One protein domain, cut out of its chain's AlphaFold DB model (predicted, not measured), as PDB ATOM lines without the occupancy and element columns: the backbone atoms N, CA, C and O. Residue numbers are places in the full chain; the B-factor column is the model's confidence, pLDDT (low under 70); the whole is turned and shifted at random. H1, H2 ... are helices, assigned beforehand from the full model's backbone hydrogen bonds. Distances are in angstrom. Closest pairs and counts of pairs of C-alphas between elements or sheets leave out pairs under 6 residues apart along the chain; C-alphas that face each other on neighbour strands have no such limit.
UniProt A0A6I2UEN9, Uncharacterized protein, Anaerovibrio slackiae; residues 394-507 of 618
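AT A GLANCE: This is residues 394 to 507 of the 618 residues of an uncharacterized protein of Anaerovibrio slackiae (UniProt A0A6I2UEN9). What does the model look like? Short helices gather round H5, with H8 side by side with it, H2 packing on it at residues 453 to 454 and H6 at residues 458 to 462. H1 lies at one end of the longest axis, packed on H7, and H3, H4 and H6 lie towards the other end. What is printed? The printed part has 114 residues with eight named helices, H1 to H8 in order, and no named strand: all helix. It is compact, with a radius of gyration of the C-alphas of 13.9 A and spans of 40 by 31 by 22 A.

HOW THE PARTS SIT: What touches the hub? H5, residues 452 to 464, touches H8, residues 496 to 505, at a shallow tilt of 9 degrees, opposite ways; their closest C-alphas, of Cys 453 and Leu 502, are 6.2 A apart. It touches H6, residues 473 to 477, closest at C-alphas 459 and 473, 6.4 A. Residues 423 to 427 of H2, residues 417 to 428, touch it at a steep tilt of 54 degrees, closest at C-alphas 427 and 454, 6.8 A. What lies farther out? H1, residues 394 to 404, touches H7, residues 484 to 493, closest at C-alphas 400 and 492, 4.6 A, at a shallow tilt of 34 degrees, only just short of steep. H3, residues 430 to 438, is close to but not clearly touching H4, residues 444 to 450, with C-alphas 437 and 444 closest, 7.1 A. Are the backbones helical? Every O i to N i+4 pair is within hydrogen-bond range in H1 to H6 and H8, and 5 of 6 in H7.

IN THESE COORDINATES: Where does H1 begin? C-alpha 394 is at (463.318, 326.247, 299.075). Where does H8 end? C-alpha 505 is at (454.567, 322.069, 283.253). Which helices are longer? H5 measures 18.3 A from first to last C-alpha and H2 16.6 A.

THE WHOLE: How large is it? The two C-alphas farthest apart, of Asn 394 and Ala 439, are 42.5 A apart. Is anything cut or uncertain? The printed part has no cut, the link from H1 to H2 is long, and residues 413 to 414 are under 70 in pLDDT.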
ATOM      1  N   ASN A 394     464.367 325.446 298.456       70.81
ATOM      2  CA  ASN A 394     463.318 326.247 299.075       70.81
ATOM      3  C   ASN A 394     462.001 326.212 298.291       70.81
ATOM      4  O   ASN A 394     460.964 326.001 298.906       70.81
ATOM      5  N   SER A 395     462.011 326.346 296.963       73.69
ATOM      6  CA  SER A 395     460.790 326.266 296.147       73.69
ATOM      7  C   SER A 395     460.127 324.891 296.224       73.69
ATOM      8  O   SER A 395     458.920 324.798 296.439       73.69
ATOM      9  N   LEU A 396     460.924 323.822 296.138       81.62
ATOM     10  CA  LEU A 396     460.426 322.454 296.310       81.62
ATOM     11  C   LEU A 396     459.860 322.248 297.723       81.62
ATOM     12  O   LEU A 396     458.815 321.620 297.895       81.62
ATOM     13  N   ASN A 397     460.517 322.816 298.739       81.31
ATOM     14  CA  ASN A 397     460.029 322.781 300.115       81.31
ATOM     15  C   ASN A 397     458.739 323.588 300.305       81.31
ATOM     16  O   ASN A 397     457.867 323.106 301.015       81.31
ATOM     17  N   MET A 398     458.568 324.750 299.663       83.12
ATOM     18  CA  MET A 398     457.318 325.524 299.729       83.12
ATOM     19  C   MET A 398     456.135 324.714 299.205       83.12
ATOM     20  O   MET A 398     455.099 324.651 299.857       83.12
ATOM     21  N   VAL A 399     456.305 324.019 298.077       87.94
ATOM     22  CA  VAL A 399     455.247 323.167 297.514       87.94
ATOM     23  C   VAL A 399     454.951 321.974 298.425       87.94
ATOM     24  O   VAL A 399     453.789 321.654 298.674       87.94
ATOM     25  N   ARG A 400     455.978 321.348 299.012       90.56
ATOM     26  CA  ARG A 400     455.776 320.288 300.012       90.56
ATOM     27  C   ARG A 400     455.046 320.802 301.250       90.56
ATOM     28  O   ARG A 400     454.103 320.156 301.696       90.56
ATOM     29  N   MET A 401     455.437 321.964 301.770       86.94
ATOM     30  CA  MET A 401     454.790 322.613 302.912       86.94
ATOM     31  C   MET A 401     453.342 322.984 302.605       86.94
ATOM     32  O   MET A 401     452.482 322.781 303.453       86.94
ATOM     33  N   TYR A 402     453.051 323.456 301.393       92.44
ATOM     34  CA  TYR A 402     451.687 323.714 300.940       92.44
ATOM     35  C   TYR A 402     450.821 322.454 301.067       92.44
ATOM     36  O   TYR A 402     449.746 322.498 301.663       92.44
ATOM     37  N   PHE A 403     451.302 321.299 300.594       92.44
ATOM     38  CA  PHE A 403     450.568 320.041 300.754       92.44
ATOM     39  C   PHE A 403     450.521 319.536 302.204       92.44
ATOM     40  O   PHE A 403     449.491 318.994 302.600       92.44
ATOM     41  N   GLN A 404     451.576 319.742 303.001       89.31
ATOM     42  CA  GLN A 404     451.604 319.406 304.435       89.31
ATOM     43  C   GLN A 404     450.615 320.252 305.252       89.31
ATOM     44  O   GLN A 404     450.002 319.750 306.190       89.31
ATOM     45  N   ASN A 405     450.409 321.509 304.862       88.25
ATOM     46  CA  ASN A 405     449.518 322.460 305.518       88.25
ATOM     47  C   ASN A 405     448.115 322.455 304.891       88.25
ATOM     48  O   ASN A 405     447.516 323.510 304.698       88.25
ATOM     49  N   ASN A 406     447.578 321.283 304.537       86.12
ATOM     50  CA  ASN A 406     446.229 321.140 303.968       86.12
ATOM     51  C   ASN A 406     445.954 322.066 302.768       86.12
ATOM     52  O   ASN A 406     444.878 322.651 302.656       86.12
ATOM     53  N   GLN A 407     446.933 322.207 301.871       90.88
ATOM     54  CA  GLN A 407     446.833 323.031 300.662       90.88
ATOM     55  C   GLN A 407     446.602 324.522 300.976       90.88
ATOM     56  O   GLN A 407     445.922 325.240 300.238       90.88
ATOM     57  N   THR A 408     447.189 324.987 302.083       75.81
ATOM     58  CA  THR A 408     447.211 326.391 302.503       75.81
ATOM     59  C   THR A 408     448.650 326.890 302.632       75.81
ATOM     60  O   THR A 408     449.565 326.130 302.952       75.81
ATOM     61  N   GLY A 409     448.858 328.181 302.372       77.50
ATOM     62  CA  GLY A 409     450.176 328.814 302.420       77.50
ATOM     63  C   GLY A 409     450.698 329.252 301.049       77.50
ATOM     64  O   GLY A 409     450.023 329.058 300.033       77.50
ATOM     65  N   PRO A 410     451.874 329.901 301.024       73.19
ATOM     66  CA  PRO A 410     452.440 330.458 299.806       73.19
ATOM     67  C   PRO A 410     452.978 329.357 298.887       73.19
ATOM     68  O   PRO A 410     453.589 328.386 299.332       73.19
ATOM     69  N   LEU A 411     452.765 329.546 297.590       81.00
ATOM     70  CA  LEU A 411     453.411 328.789 296.523       81.00
ATOM     71  C   LEU A 411     454.516 329.651 295.900       81.00
ATOM     72  O   LEU A 411     454.453 330.877 296.024       81.00
ATOM     73  N   PRO A 412     455.512 329.048 295.227       77.75
ATOM     74  CA  PRO A 412     456.467 329.808 294.429       77.75
ATOM     75  C   PRO A 412     455.760 330.766 293.454       77.75
ATOM     76  O   PRO A 412     454.826 330.364 292.764       77.75
ATOM     77  N   GLU A 413     456.213 332.022 293.395       67.75
ATOM     78  CA  GLU A 413     455.529 333.105 292.663       67.75
ATOM     79  C   GLU A 413     455.417 332.862 291.150       67.75
ATOM     80  O   GLU A 413     454.489 333.361 290.522       67.75
ATOM     81  N   TYR A 414     456.318 332.055 290.583       69.06
ATOM     82  CA  TYR A 414     456.347 331.701 289.161       69.06
ATOM     83  C   TYR A 414     455.312 330.642 288.748       69.06
ATOM     84  O   TYR A 414     455.148 330.385 287.556       69.06
ATOM     85  N   ILE A 415     454.634 329.991 289.700       79.69
ATOM     86  CA  ILE A 415     453.599 329.004 289.373       79.69
ATOM     87  C   ILE A 415     452.382 329.730 288.797       79.69
ATOM     88  O   ILE A 415     451.809 330.618 289.437       79.69
ATOM     89  N   ASP A 416     451.927 329.297 287.621       81.50
ATOM     90  CA  ASP A 416     450.709 329.835 287.028       81.50
ATOM     91  C   ASP A 416     449.496 329.425 287.879       81.50
ATOM     92  O   ASP A 416     449.167 328.247 288.047       81.50
ATOM     93  N   LYS A 417     448.801 330.423 288.437       81.44
ATOM     94  CA  LYS A 417     447.677 330.196 289.358       81.44
ATOM     95  C   LYS A 417     446.514 329.449 288.699       81.44
ATOM     96  O   LYS A 417     445.781 328.747 289.398       81.44
ATOM     97  N   LYS A 418     446.309 329.604 287.387       82.56
ATOM     98  CA  LYS A 418     445.229 328.948 286.639       82.56
ATOM     99  C   LYS A 418     445.578 327.484 286.382       82.56
ATOM    100  O   LYS A 418     444.741 326.627 286.669       82.56
ATOM    101  N   LEU A 419     446.799 327.194 285.931       85.75
ATOM    102  CA  LEU A 419     447.297 325.828 285.745       85.75
ATOM    103  C   LEU A 419     447.342 325.073 287.074       85.75
ATOM    104  O   LEU A 419     446.821 323.962 287.165       85.75
ATOM    105  N   TRP A 420     447.845 325.708 288.137       90.38
ATOM    106  CA  TRP A 420     447.849 325.126 289.479       90.38
ATOM    107  C   TRP A 420     446.440 324.784 289.963       90.38
ATOM    108  O   TRP A 420     446.188 323.682 290.447       90.38
ATOM    109  N   LYS A 421     445.486 325.709 289.799       89.75
ATOM    110  CA  LYS A 421     444.086 325.468 290.166       89.75
ATOM    111  C   LYS A 421     443.477 324.319 289.355       89.75
ATOM    112  O   LYS A 421     442.755 323.514 289.941       89.75
ATOM    113  N   SER A 422     443.782 324.232 288.058       90.88
ATOM    114  CA  SER A 422     443.339 323.140 287.181       90.88
ATOM    115  C   SER A 422     443.873 321.793 287.663       90.88
ATOM    116  O   SER A 422     443.098 320.885 287.944       90.88
ATOM    117  N   PHE A 423     445.181 321.694 287.893       95.12
ATOM    118  CA  PHE A 423     445.819 320.484 288.405       95.12
ATOM    119  C   PHE A 423     445.252 320.045 289.768       95.12
ATOM    120  O   PHE A 423     444.923 318.879 289.990       95.12
ATOM    121  N   MET A 424     445.045 320.994 290.687       95.00
ATOM    122  CA  MET A 424     444.421 320.708 291.982       95.00
ATOM    123  C   MET A 424     442.983 320.201 291.845       95.00
ATOM    124  O   MET A 424     442.536 319.387 292.658       95.00
ATOM    125  N   GLN A 425     442.256 320.683 290.838       93.75
ATOM    126  CA  GLN A 425     440.912 320.233 290.514       93.75
ATOM    127  C   GLN A 425     440.934 318.807 289.948       93.75
ATOM    128  O   GLN A 425     440.167 317.970 290.420       93.75
ATOM    129  N   GLU A 426     441.854 318.492 289.039       94.81
ATOM    130  CA  GLU A 426     442.031 317.138 288.498       94.81
ATOM    131  C   GLU A 426     442.265 316.102 289.604       94.81
ATOM    132  O   GLU A 426     441.602 315.065 289.624       94.81
ATOM    133  N   ILE A 427     443.127 316.404 290.584       96.06
ATOM    134  CA  ILE A 427     443.356 315.503 291.726       96.06
ATOM    135  C   ILE A 427     442.056 315.252 292.507       96.06
ATOM    136  O   ILE A 427     441.789 314.117 292.912       96.06
ATOM    137  N   LYS A 428     441.223 316.283 292.716       94.62
ATOM    138  CA  LYS A 428     439.935 316.139 293.423       94.62
ATOM    139  C   LYS A 428     438.957 315.244 292.664       94.62
ATOM    140  O   LYS A 428     438.226 314.487 293.296       94.62
ATOM    141  N   TYR A 429     438.965 315.308 291.335       94.50
ATOM    142  CA  TYR A 429     438.078 314.523 290.475       94.50
ATOM    143  C   TYR A 429     438.599 313.116 290.153       94.50
ATOM    144  O   TYR A 429     437.939 312.394 289.409       94.50
ATOM    145  N   VAL A 430     439.705 312.661 290.758       94.88
ATOM    146  CA  VAL A 430     440.277 311.331 290.472       94.88
ATOM    147  C   VAL A 430     439.267 310.184 290.611       94.88
ATOM    148  O   VAL A 430     439.253 309.279 289.782       94.88
ATOM    149  N   ALA A 431     438.364 310.247 291.596       92.69
ATOM    150  CA  ALA A 431     437.311 309.243 291.770       92.69
ATOM    151  C   ALA A 431     436.275 309.271 290.632       92.69
ATOM    152  O   ALA A 431     435.835 308.225 290.163       92.69
ATOM    153  N   ALA A 432     435.930 310.462 290.135       92.69
ATOM    154  CA  ALA A 432     435.036 310.605 288.991       92.69
ATOM    155  C   ALA A 432     435.686 310.063 287.709       92.69
ATOM    156  O   ALA A 432     435.013 309.402 286.921       92.69
ATOM    157  N   TYR A 433     436.994 310.268 287.521       94.12
ATOM    158  CA  TYR A 433     437.730 309.658 286.409       94.12
ATOM    159  C   TYR A 433     437.745 308.129 286.515       94.12
ATOM    160  O   TYR A 433     437.486 307.450 285.522       94.12
ATOM    161  N   GLN A 434     437.943 307.572 287.717       93.38
ATOM    162  CA  GLN A 434     437.829 306.126 287.948       93.38
ATOM    163  C   GLN A 434     436.447 305.586 287.544       93.38
ATOM    164  O   GLN A 434     436.357 304.559 286.874       93.38
ATOM    165  N   GLU A 435     435.365 306.275 287.916       92.75
ATOM    166  CA  GLU A 435     434.001 305.888 287.537       92.75
ATOM    167  C   GLU A 435     433.739 306.006 286.035       92.75
ATOM    168  O   GLU A 435     433.118 305.121 285.448       92.75
ATOM    169  N   GLN A 436     434.207 307.080 285.395       92.44
ATOM    170  CA  GLN A 436     434.059 307.266 283.952       92.44
ATOM    171  C   GLN A 436     434.801 306.183 283.168       92.44
ATOM    172  O   GLN A 436     434.234 305.634 282.225       92.44
ATOM    173  N   ILE A 437     436.009 305.814 283.602       91.31
ATOM    174  CA  ILE A 437     436.790 304.730 282.998       91.31
ATOM    175  C   ILE A 437     436.102 303.372 283.215       91.31
ATOM    176  O   ILE A 437     435.953 302.609 282.262       91.31
ATOM    177  N   ARG A 438     435.598 303.074 284.425       90.00
ATOM    178  CA  ARG A 438     434.829 301.836 284.696       90.00
ATOM    179  C   ARG A 438     433.548 301.739 283.869       90.00
ATOM    180  O   ARG A 438     433.168 300.649 283.460       90.00
ATOM    181  N   ALA A 439     432.889 302.871 283.632       90.62
ATOM    182  CA  ALA A 439     431.681 302.961 282.819       90.62
ATOM    183  C   ALA A 439     431.962 302.995 281.302       90.62
ATOM    184  O   ALA A 439     431.016 303.124 280.529       90.62
ATOM    185  N   GLY A 440     433.231 302.932 280.873       89.44
ATOM    186  CA  GLY A 440     433.625 302.999 279.461       89.44
ATOM    187  C   GLY A 440     433.399 304.366 278.800       89.44
ATOM    188  O   GLY A 440     433.337 304.447 277.579       89.44
ATOM    189  N   ARG A 441     433.240 305.435 279.590       92.38
ATOM    190  CA  ARG A 441     432.994 306.811 279.116       92.38
ATOM    191  C   ARG A 441     434.268 307.631 278.906       92.38
ATOM    192  O   ARG A 441     434.198 308.679 278.280       92.38
ATOM    193  N   LEU A 442     435.396 307.174 279.443       90.81
ATOM    194  CA  LEU A 442     436.714 307.790 279.294       90.81
ATOM    195  C   LEU A 442     437.738 306.681 279.041       90.81
ATOM    196  O   LEU A 442     437.801 305.723 279.815       90.81
ATOM    197  N   TYR A 443     438.531 306.794 277.976       92.00
ATOM    198  CA  TYR A 443     439.617 305.852 277.718       92.00
ATOM    199  C   TYR A 443     440.892 306.279 278.447       92.00
ATOM    200  O   TYR A 443     441.154 307.462 278.654       92.00
ATOM    201  N   ILE A 444     441.718 305.301 278.832       88.81
ATOM    202  CA  ILE A 444     442.954 305.572 279.581       88.81
ATOM    203  C   ILE A 444     443.966 306.402 278.776       88.81
ATOM    204  O   ILE A 444     444.700 307.186 279.365       88.81
ATOM    205  N   GLY A 445     443.994 306.258 277.446       88.38
ATOM    206  CA  GLY A 445     444.850 307.066 276.568       88.38
ATOM    207  C   GLY A 445     444.456 308.543 276.581       88.38
ATOM    208  O   GLY A 445     445.317 309.396 276.785       88.38
ATOM    209  N   ASP A 446     443.154 308.821 276.471       90.50
ATOM    210  CA  ASP A 446     442.604 310.180 276.537       90.50
ATOM    211  C   ASP A 446     442.863 310.797 277.915       90.50
ATOM    212  O   ASP A 446     443.337 311.919 278.008       90.50
ATOM    213  N   PHE A 447     442.691 310.026 278.997       92.31
ATOM    214  CA  PHE A 447     443.041 310.481 280.345       92.31
ATOM    215  C   PHE A 447     444.517 310.898 280.468       92.31
ATOM    216  O   PHE A 447     444.817 311.911 281.093       92.31
ATOM    217  N   ILE A 448     445.448 310.125 279.894       90.62
ATOM    218  CA  ILE A 448     446.885 310.443 279.943       90.62
ATOM    219  C   ILE A 448     447.189 311.720 279.150       90.62
ATOM    220  O   ILE A 448     447.998 312.526 279.601       90.62
ATOM    221  N   SER A 449     446.546 311.894 277.994       86.44
ATOM    222  CA  SER A 449     446.709 313.072 277.137       86.44
ATOM    223  C   SER A 449     446.114 314.331 277.777       86.44
ATOM    224  O   SER A 449     446.783 315.357 277.870       86.44
ATOM    225  N   ASP A 450     444.877 314.244 278.261       89.25
ATOM    226  CA  ASP A 450     444.106 315.390 278.748       89.25
ATOM    227  C   ASP A 450     444.497 315.805 280.173       89.25
ATOM    228  O   ASP A 450     444.287 316.953 280.567       89.25
ATOM    229  N   HIS A 451     445.092 314.891 280.949       92.69
ATOM    230  CA  HIS A 451     445.503 315.112 282.340       92.69
ATOM    231  C   HIS A 451     446.970 314.738 282.572       92.69
ATOM    232  O   HIS A 451     447.314 314.032 283.525       92.69
ATOM    233  N   GLU A 452     447.852 315.230 281.701       92.19
ATOM    234  CA  GLU A 452     449.279 314.888 281.670       92.19
ATOM    235  C   GLU A 452     449.974 315.047 283.040       92.19
ATOM    236  O   GLU A 452     450.691 314.151 283.492       92.19
ATOM    237  N   CYS A 453     449.725 316.154 283.752       93.38
ATOM    238  CA  CYS A 453     450.330 316.414 285.064       93.38
ATOM    239  C   CYS A 453     449.872 315.402 286.126       93.38
ATOM    240  O   CYS A 453     450.684 314.901 286.909       93.38
ATOM    241  N   LEU A 454     448.576 315.071 286.155       95.25
ATOM    242  CA  LEU A 454     448.039 314.062 287.065       95.25
ATOM    243  C   LEU A 454     448.566 312.666 286.712       95.25
ATOM    244  O   LEU A 454     449.000 311.937 287.606       95.25
ATOM    245  N   ALA A 455     448.583 312.306 285.427       93.00
ATOM    246  CA  ALA A 455     449.107 311.031 284.949       93.00
ATOM    247  C   ALA A 455     450.586 310.847 285.329       93.00
ATOM    248  O   ALA A 455     450.960 309.792 285.842       93.00
ATOM    249  N   MET A 456     451.402 311.895 285.182       93.50
ATOM    250  CA  MET A 456     452.810 311.901 285.584       93.50
ATOM    251  C   MET A 456     452.992 311.660 287.090       93.50
ATOM    252  O   MET A 456     453.821 310.845 287.501       93.50
ATOM    253  N   VAL A 457     452.191 312.319 287.934       95.00
ATOM    254  CA  VAL A 457     452.238 312.116 289.392       95.00
ATOM    255  C   VAL A 457     451.828 310.694 289.772       95.00
ATOM    256  O   VAL A 457     452.461 310.081 290.638       95.00
ATOM    257  N   LEU A 458     450.797 310.148 289.125       94.00
ATOM    258  CA  LEU A 458     450.332 308.782 289.355       94.00
ATOM    259  C   LEU A 458     451.363 307.740 288.918       94.00
ATOM    260  O   LEU A 458     451.618 306.797 289.668       94.00
ATOM    261  N   ASP A 459     451.997 307.924 287.761       91.69
ATOM    262  CA  ASP A 459     453.047 307.026 287.281       91.69
ATOM    263  C   ASP A 459     454.291 307.070 288.181       91.69
ATOM    264  O   ASP A 459     454.835 306.028 288.556       91.69
ATOM    265  N   GLY A 460     454.700 308.259 288.628       90.44
ATOM    266  CA  GLY A 460     455.796 308.390 289.584       90.44
ATOM    267  C   GLY A 460     455.498 307.707 290.920       90.44
ATOM    268  O   GLY A 460     456.336 306.981 291.458       90.44
ATOM    269  N   ARG A 461     454.272 307.863 291.429       91.81
ATOM    270  CA  ARG A 461     453.817 307.182 292.646       91.81
ATOM    271  C   ARG A 461     453.790 305.663 292.476       91.81
ATOM    272  O   ARG A 461     454.237 304.947 293.370       91.81
ATOM    273  N   LYS A 462     453.300 305.175 291.334       92.50
ATOM    274  CA  LYS A 462     453.314 303.757 290.956       92.50
ATOM    275  C   LYS A 462     454.738 303.210 290.965       92.50
ATOM    276  O   LYS A 462     454.990 302.196 291.605       92.50
ATOM    277  N   LYS A 463     455.682 303.915 290.333       87.69
ATOM    278  CA  LYS A 463     457.104 303.535 290.285       87.69
ATOM    279  C   LYS A 463     457.766 303.483 291.668       87.69
ATOM    280  O   LYS A 463     458.653 302.655 291.876       87.69
ATOM    281  N   GLY A 464     457.332 304.339 292.595       83.19
ATOM    282  CA  GLY A 464     457.781 304.356 293.992       83.19
ATOM    283  C   GLY A 464     457.111 303.319 294.906       83.19
ATOM    284  O   GLY A 464     457.589 303.090 296.016       83.19
ATOM    285  N   ASP A 465     456.026 302.674 294.467       82.62
ATOM    286  CA  ASP A 465     455.322 301.639 295.229       82.62
ATOM    287  C   ASP A 465     455.958 300.265 294.971       82.62
ATOM    288  O   ASP A 465     455.726 299.627 293.944       82.62
ATOM    289  N   GLY A 466     456.750 299.774 295.930       80.19
ATOM    290  CA  GLY A 466     457.490 298.514 295.795       80.19
ATOM    291  C   GLY A 466     456.632 297.274 295.497       80.19
ATOM    292  O   GLY A 466     457.169 296.288 295.002       80.19
ATOM    293  N   LYS A 467     455.315 297.300 295.757       83.31
ATOM    294  CA  LYS A 467     454.402 296.184 295.440       83.31
ATOM    295  C   LYS A 467     453.683 296.347 294.101       83.31
ATOM    296  O   LYS A 467     453.143 295.368 293.592       83.31
ATOM    297  N   ARG A 468     453.626 297.567 293.557       85.12
ATOM    298  CA  ARG A 468     452.800 297.928 292.389       85.12
ATOM    299  C   ARG A 468     453.584 298.574 291.248       85.12
ATOM    300  O   ARG A 468     452.990 298.972 290.254       85.12
ATOM    301  N   LYS A 469     454.909 298.652 291.361       86.75
ATOM    302  CA  LYS A 469     455.813 299.238 290.362       86.75
ATOM    303  C   LYS A 469     455.579 298.719 288.938       86.75
ATOM    304  O   LYS A 469     455.523 299.519 288.001       86.75
ATOM    305  N   GLU A 470     455.370 297.410 288.815       89.06
ATOM    306  CA  GLU A 470     455.155 296.696 287.547       89.06
ATOM    307  C   GLU A 470     453.704 296.753 287.033       89.06
ATOM    308  O   GLU A 470     453.403 296.218 285.969       89.06
ATOM    309  N   TRP A 471     452.775 297.378 287.767       90.44
ATOM    310  CA  TRP A 471     451.390 297.518 287.304       90.44
ATOM    311  C   TRP A 471     451.318 298.437 286.085       90.44
ATOM    312  O   TRP A 471     452.128 299.359 285.939       90.44
ATOM    313  N   GLN A 472     450.318 298.243 285.227       90.69
ATOM    314  CA  GLN A 472     449.993 299.255 284.225       90.69
ATOM    315  C   GLN A 472     449.358 300.469 284.913       90.69
ATOM    316  O   GLN A 472     448.777 300.358 285.997       90.69
ATOM    317  N   LEU A 473     449.464 301.652 284.299       86.88
ATOM    318  CA  LEU A 473     448.884 302.871 284.877       86.88
ATOM    319  C   LEU A 473     447.364 302.739 285.062       86.88
ATOM    320  O   LEU A 473     446.834 303.219 286.059       86.88
ATOM    321  N   TYR A 474     446.694 302.022 284.153       90.25
ATOM    322  CA  TYR A 474     445.284 301.655 284.282       90.25
ATOM    323  C   TYR A 474     444.995 300.924 285.603       90.25
ATOM    324  O   TYR A 474     444.169 301.385 286.389       90.25
ATOM    325  N   ASP A 475     445.710 299.829 285.883       89.44
ATOM    326  CA  ASP A 475     445.492 299.014 287.087       89.44
ATOM    327  C   ASP A 475     445.763 299.820 288.360       89.44
ATOM    328  O   ASP A 475     445.056 299.693 289.362       89.44
ATOM    329  N   TYR A 476     446.775 300.690 288.311       90.94
ATOM    330  CA  TYR A 476     447.116 301.573 289.419       90.94
ATOM    331  C   TYR A 476     446.040 302.630 289.668       90.94
ATOM    332  O   TYR A 476     445.653 302.864 290.812       90.94
ATOM    333  N   LEU A 477     445.524 303.243 288.599       90.81
ATOM    334  CA  LEU A 477     444.438 304.212 288.678       90.81
ATOM    335  C   LEU A 477     443.159 303.566 289.222       90.81
ATOM    336  O   LEU A 477     442.419 304.230 289.937       90.81
ATOM    337  N   MET A 478     442.900 302.286 288.940       91.31
ATOM    338  CA  MET A 478     441.709 301.568 289.418       91.31
ATOM    339  C   MET A 478     441.801 301.059 290.867       91.31
ATOM    340  O   MET A 478     440.804 300.543 291.385       91.31
ATOM    341  N   ASP A 479     442.946 301.212 291.539       88.62
ATOM    342  CA  ASP A 479     443.144 300.764 292.917       88.62
ATOM    343  C   ASP A 479     442.175 301.450 293.895       88.62
ATOM    344  O   ASP A 479     442.134 302.673 294.010       88.62
ATOM    345  N   TYR A 480     441.446 300.652 294.681       76.62
ATOM    346  CA  TYR A 480     440.468 301.140 295.663       76.62
ATOM    347  C   TYR A 480     441.083 302.018 296.762       76.62
ATOM    348  O   TYR A 480     440.364 302.745 297.447       76.62
ATOM    349  N   LYS A 481     442.406 301.946 296.965       84.25
ATOM    350  CA  LYS A 481     443.118 302.803 297.922       84.25
ATOM    351  C   LYS A 481     443.508 304.162 297.345       84.25
ATOM    352  O   LYS A 481     443.890 305.035 298.121       84.25
ATOM    353  N   LEU A 482     443.449 304.350 296.027       90.19
ATOM    354  CA  LEU A 482     443.804 305.610 295.388       90.19
ATOM    355  C   LEU A 482     442.641 306.602 295.490       90.19
ATOM    356  O   LEU A 482     441.547 306.364 294.988       90.19
ATOM    357  N   ASN A 483     442.900 307.739 296.127       93.75
ATOM    358  CA  ASN A 483     441.992 308.884 296.206       93.75
ATOM    359  C   ASN A 483     442.783 310.201 296.305       93.75
ATOM    360  O   ASN A 483     444.003 310.186 296.506       93.75
ATOM    361  N   ALA A 484     442.090 311.338 296.221       94.44
ATOM    362  CA  ALA A 484     442.702 312.668 296.270       94.44
ATOM    363  C   ALA A 484     443.630 312.857 297.485       94.44
ATOM    364  O   ALA A 484     444.769 313.294 297.328       94.44
ATOM    365  N   GLN A 485     443.192 312.439 298.680       93.19
ATOM    366  CA  GLN A 485     443.989 312.573 299.903       93.19
ATOM    367  C   GLN A 485     445.290 311.782 299.817       93.19
ATOM    368  O   GLN A 485     446.353 312.271 300.199       93.19
ATOM    369  N   THR A 486     445.234 310.562 299.286       93.19
ATOM    370  CA  THR A 486     446.457 309.791 299.104       93.19
ATOM    371  C   THR A 486     447.414 310.495 298.145       93.19
ATOM    372  O   THR A 486     448.612 310.501 298.422       93.19
ATOM    373  N   ILE A 487     446.926 311.097 297.055       94.94
ATOM    374  CA  ILE A 487     447.752 311.823 296.076       94.94
ATOM    375  C   ILE A 487     448.399 313.051 296.727       94.94
ATOM    376  O   ILE A 487     449.608 313.230 296.589       94.94
ATOM    377  N   TYR A 488     447.652 313.820 297.524       95.06
ATOM    378  CA  TYR A 488     448.213 314.926 298.308       95.06
ATOM    379  C   TYR A 488     449.315 314.459 299.257       95.06
ATOM    380  O   TYR A 488     450.387 315.058 299.283       95.06
ATOM    381  N   ASN A 489     449.107 313.345 299.965       92.69
ATOM    382  CA  ASN A 489     450.130 312.784 300.848       92.69
ATOM    383  C   ASN A 489     451.401 312.421 300.069       92.69
ATOM    384  O   ASN A 489     452.502 312.686 300.542       92.69
ATOM    385  N   TYR A 490     451.274 311.863 298.863       93.69
ATOM    386  CA  TYR A 490     452.435 311.569 298.022       93.69
ATOM    387  C   TYR A 490     453.178 312.842 297.596       93.69
ATOM    388  O   TYR A 490     454.402 312.881 297.678       93.69
ATOM    389  N   LEU A 491     452.464 313.914 297.242       93.62
ATOM    390  CA  LEU A 491     453.068 315.203 296.874       93.62
ATOM    391  C   LEU A 491     453.854 315.867 298.023       93.62
ATOM    392  O   LEU A 491     454.719 316.701 297.765       93.62
ATOM    393  N   THR A 492     453.648 315.459 299.282       91.88
ATOM    394  CA  THR A 492     454.495 315.906 300.407       91.88
ATOM    395  C   THR A 492     455.895 315.275 300.413       91.88
ATOM    396  O   THR A 492     456.831 315.867 300.951       91.88
ATOM    397  N   VAL A 493     456.055 314.092 299.808       90.62
ATOM    398  CA  VAL A 493     457.283 313.267 299.841       90.62
ATOM    399  C   VAL A 493     457.793 312.875 298.453       90.62
ATOM    400  O   VAL A 493     458.735 312.095 298.331       90.62
ATOM    401  N   VAL A 494     457.180 313.415 297.403       88.00
ATOM    402  CA  VAL A 494     457.497 313.123 296.005       88.00
ATOM    403  C   VAL A 494     458.995 313.340 295.712       88.00
ATOM    404  O   VAL A 494     459.587 314.302 296.236       88.00
ATOM    405  N   PRO A 495     459.635 312.473 294.897       89.62
ATOM    406  CA  PRO A 495     461.016 312.664 294.468       89.62
ATOM    407  C   PRO A 495     461.234 314.055 293.871       89.62
ATOM    408  O   PRO A 495     460.382 314.580 293.158       89.62
ATOM    409  N   GLY A 496     462.381 314.658 294.185       79.94
ATOM    410  CA  GLY A 496     462.671 316.038 293.794       79.94
ATOM    411  C   GLY A 496     462.694 316.256 292.280       79.94
ATOM    412  O   GLY A 496     462.314 317.333 291.846       79.94
ATOM    413  N   GLU A 497     463.100 315.249 291.505       82.19
ATOM    414  CA  GLU A 497     463.101 315.277 290.034       82.19
ATOM    415  C   GLU A 497     461.672 315.336 289.483       82.19
ATOM    416  O   GLU A 497     461.317 316.297 288.817       82.19
ATOM    417  N   LEU A 498     460.800 314.412 289.896       85.75
ATOM    418  CA  LEU A 498     459.399 314.403 289.461       85.75
ATOM    419  C   LEU A 498     458.645 315.686 289.850       85.75
ATOM    420  O   LEU A 498     457.771 316.152 289.124       85.75
ATOM    421  N   LEU A 499     458.964 316.261 291.015       87.12
ATOM    422  CA  LEU A 499     458.379 317.533 291.435       87.12
ATOM    423  C   LEU A 499     458.858 318.701 290.564       87.12
ATOM    424  O   LEU A 499     458.098 319.646 290.381       87.12
ATOM    425  N   ARG A 500     460.083 318.642 290.027       82.00
ATOM    426  CA  ARG A 500     460.586 319.654 289.088       82.00
ATOM    427  C   ARG A 500     459.844 319.582 287.768       82.00
ATOM    428  O   ARG A 500     459.272 320.589 287.372       82.00
ATOM    429  N   ASP A 501     459.744 318.392 287.185       84.56
ATOM    430  CA  ASP A 501     459.034 318.177 285.919       84.56
ATOM    431  C   ASP A 501     457.564 318.626 286.017       84.56
ATOM    432  O   ASP A 501     457.019 319.266 285.117       84.56
ATOM    433  N   LEU A 502     456.920 318.346 287.161       88.38
ATOM    434  CA  LEU A 502     455.565 318.816 287.459       88.38
ATOM    435  C   LEU A 502     455.479 320.337 287.477       88.38
ATOM    436  O   LEU A 502     454.579 320.918 286.878       88.38
ATOM    437  N   LEU A 503     456.390 320.985 288.187       85.25
ATOM    438  CA  LEU A 503     456.356 322.428 288.348       85.25
ATOM    439  C   LEU A 503     456.741 323.162 287.060       85.25
ATOM    440  O   LEU A 503     456.200 324.236 286.824       85.25
ATOM    441  N   GLU A 504     457.590 322.594 286.203       83.00
ATOM    442  CA  GLU A 504     457.889 323.149 284.878       83.00
ATOM    443  C   GLU A 504     456.638 323.197 284.000       83.00
ATOM    444  O   GLU A 504     456.339 324.234 283.418       83.00
ATOM    445  N   LYS A 505     455.844 322.120 283.987       82.69
ATOM    446  CA  LYS A 505     454.567 322.069 283.253       82.69
ATOM    447  C   LYS A 505     453.487 322.983 283.833       82.69
ATOM    448  O   LYS A 505     452.575 323.390 283.120       82.69
ATOM    449  N   LEU A 506     453.573 323.295 285.125       84.25
ATOM    450  CA  LEU A 506     452.652 324.197 285.825       84.25
ATOM    451  C   LEU A 506     453.165 325.646 285.890       84.25
ATOM    452  O   LEU A 506     452.541 326.489 286.542       84.25
ATOM    453  N   SER A 507     454.281 325.941 285.222       76.00
ATOM    454  CA  SER A 507     454.841 327.284 285.083       76.00
ATOM    455  C   SER A 507     454.641 327.768 283.649       76.00
ATOM    456  O   SER A 507     454.881 327.032 282.698       76.00
TER     457      SER A 507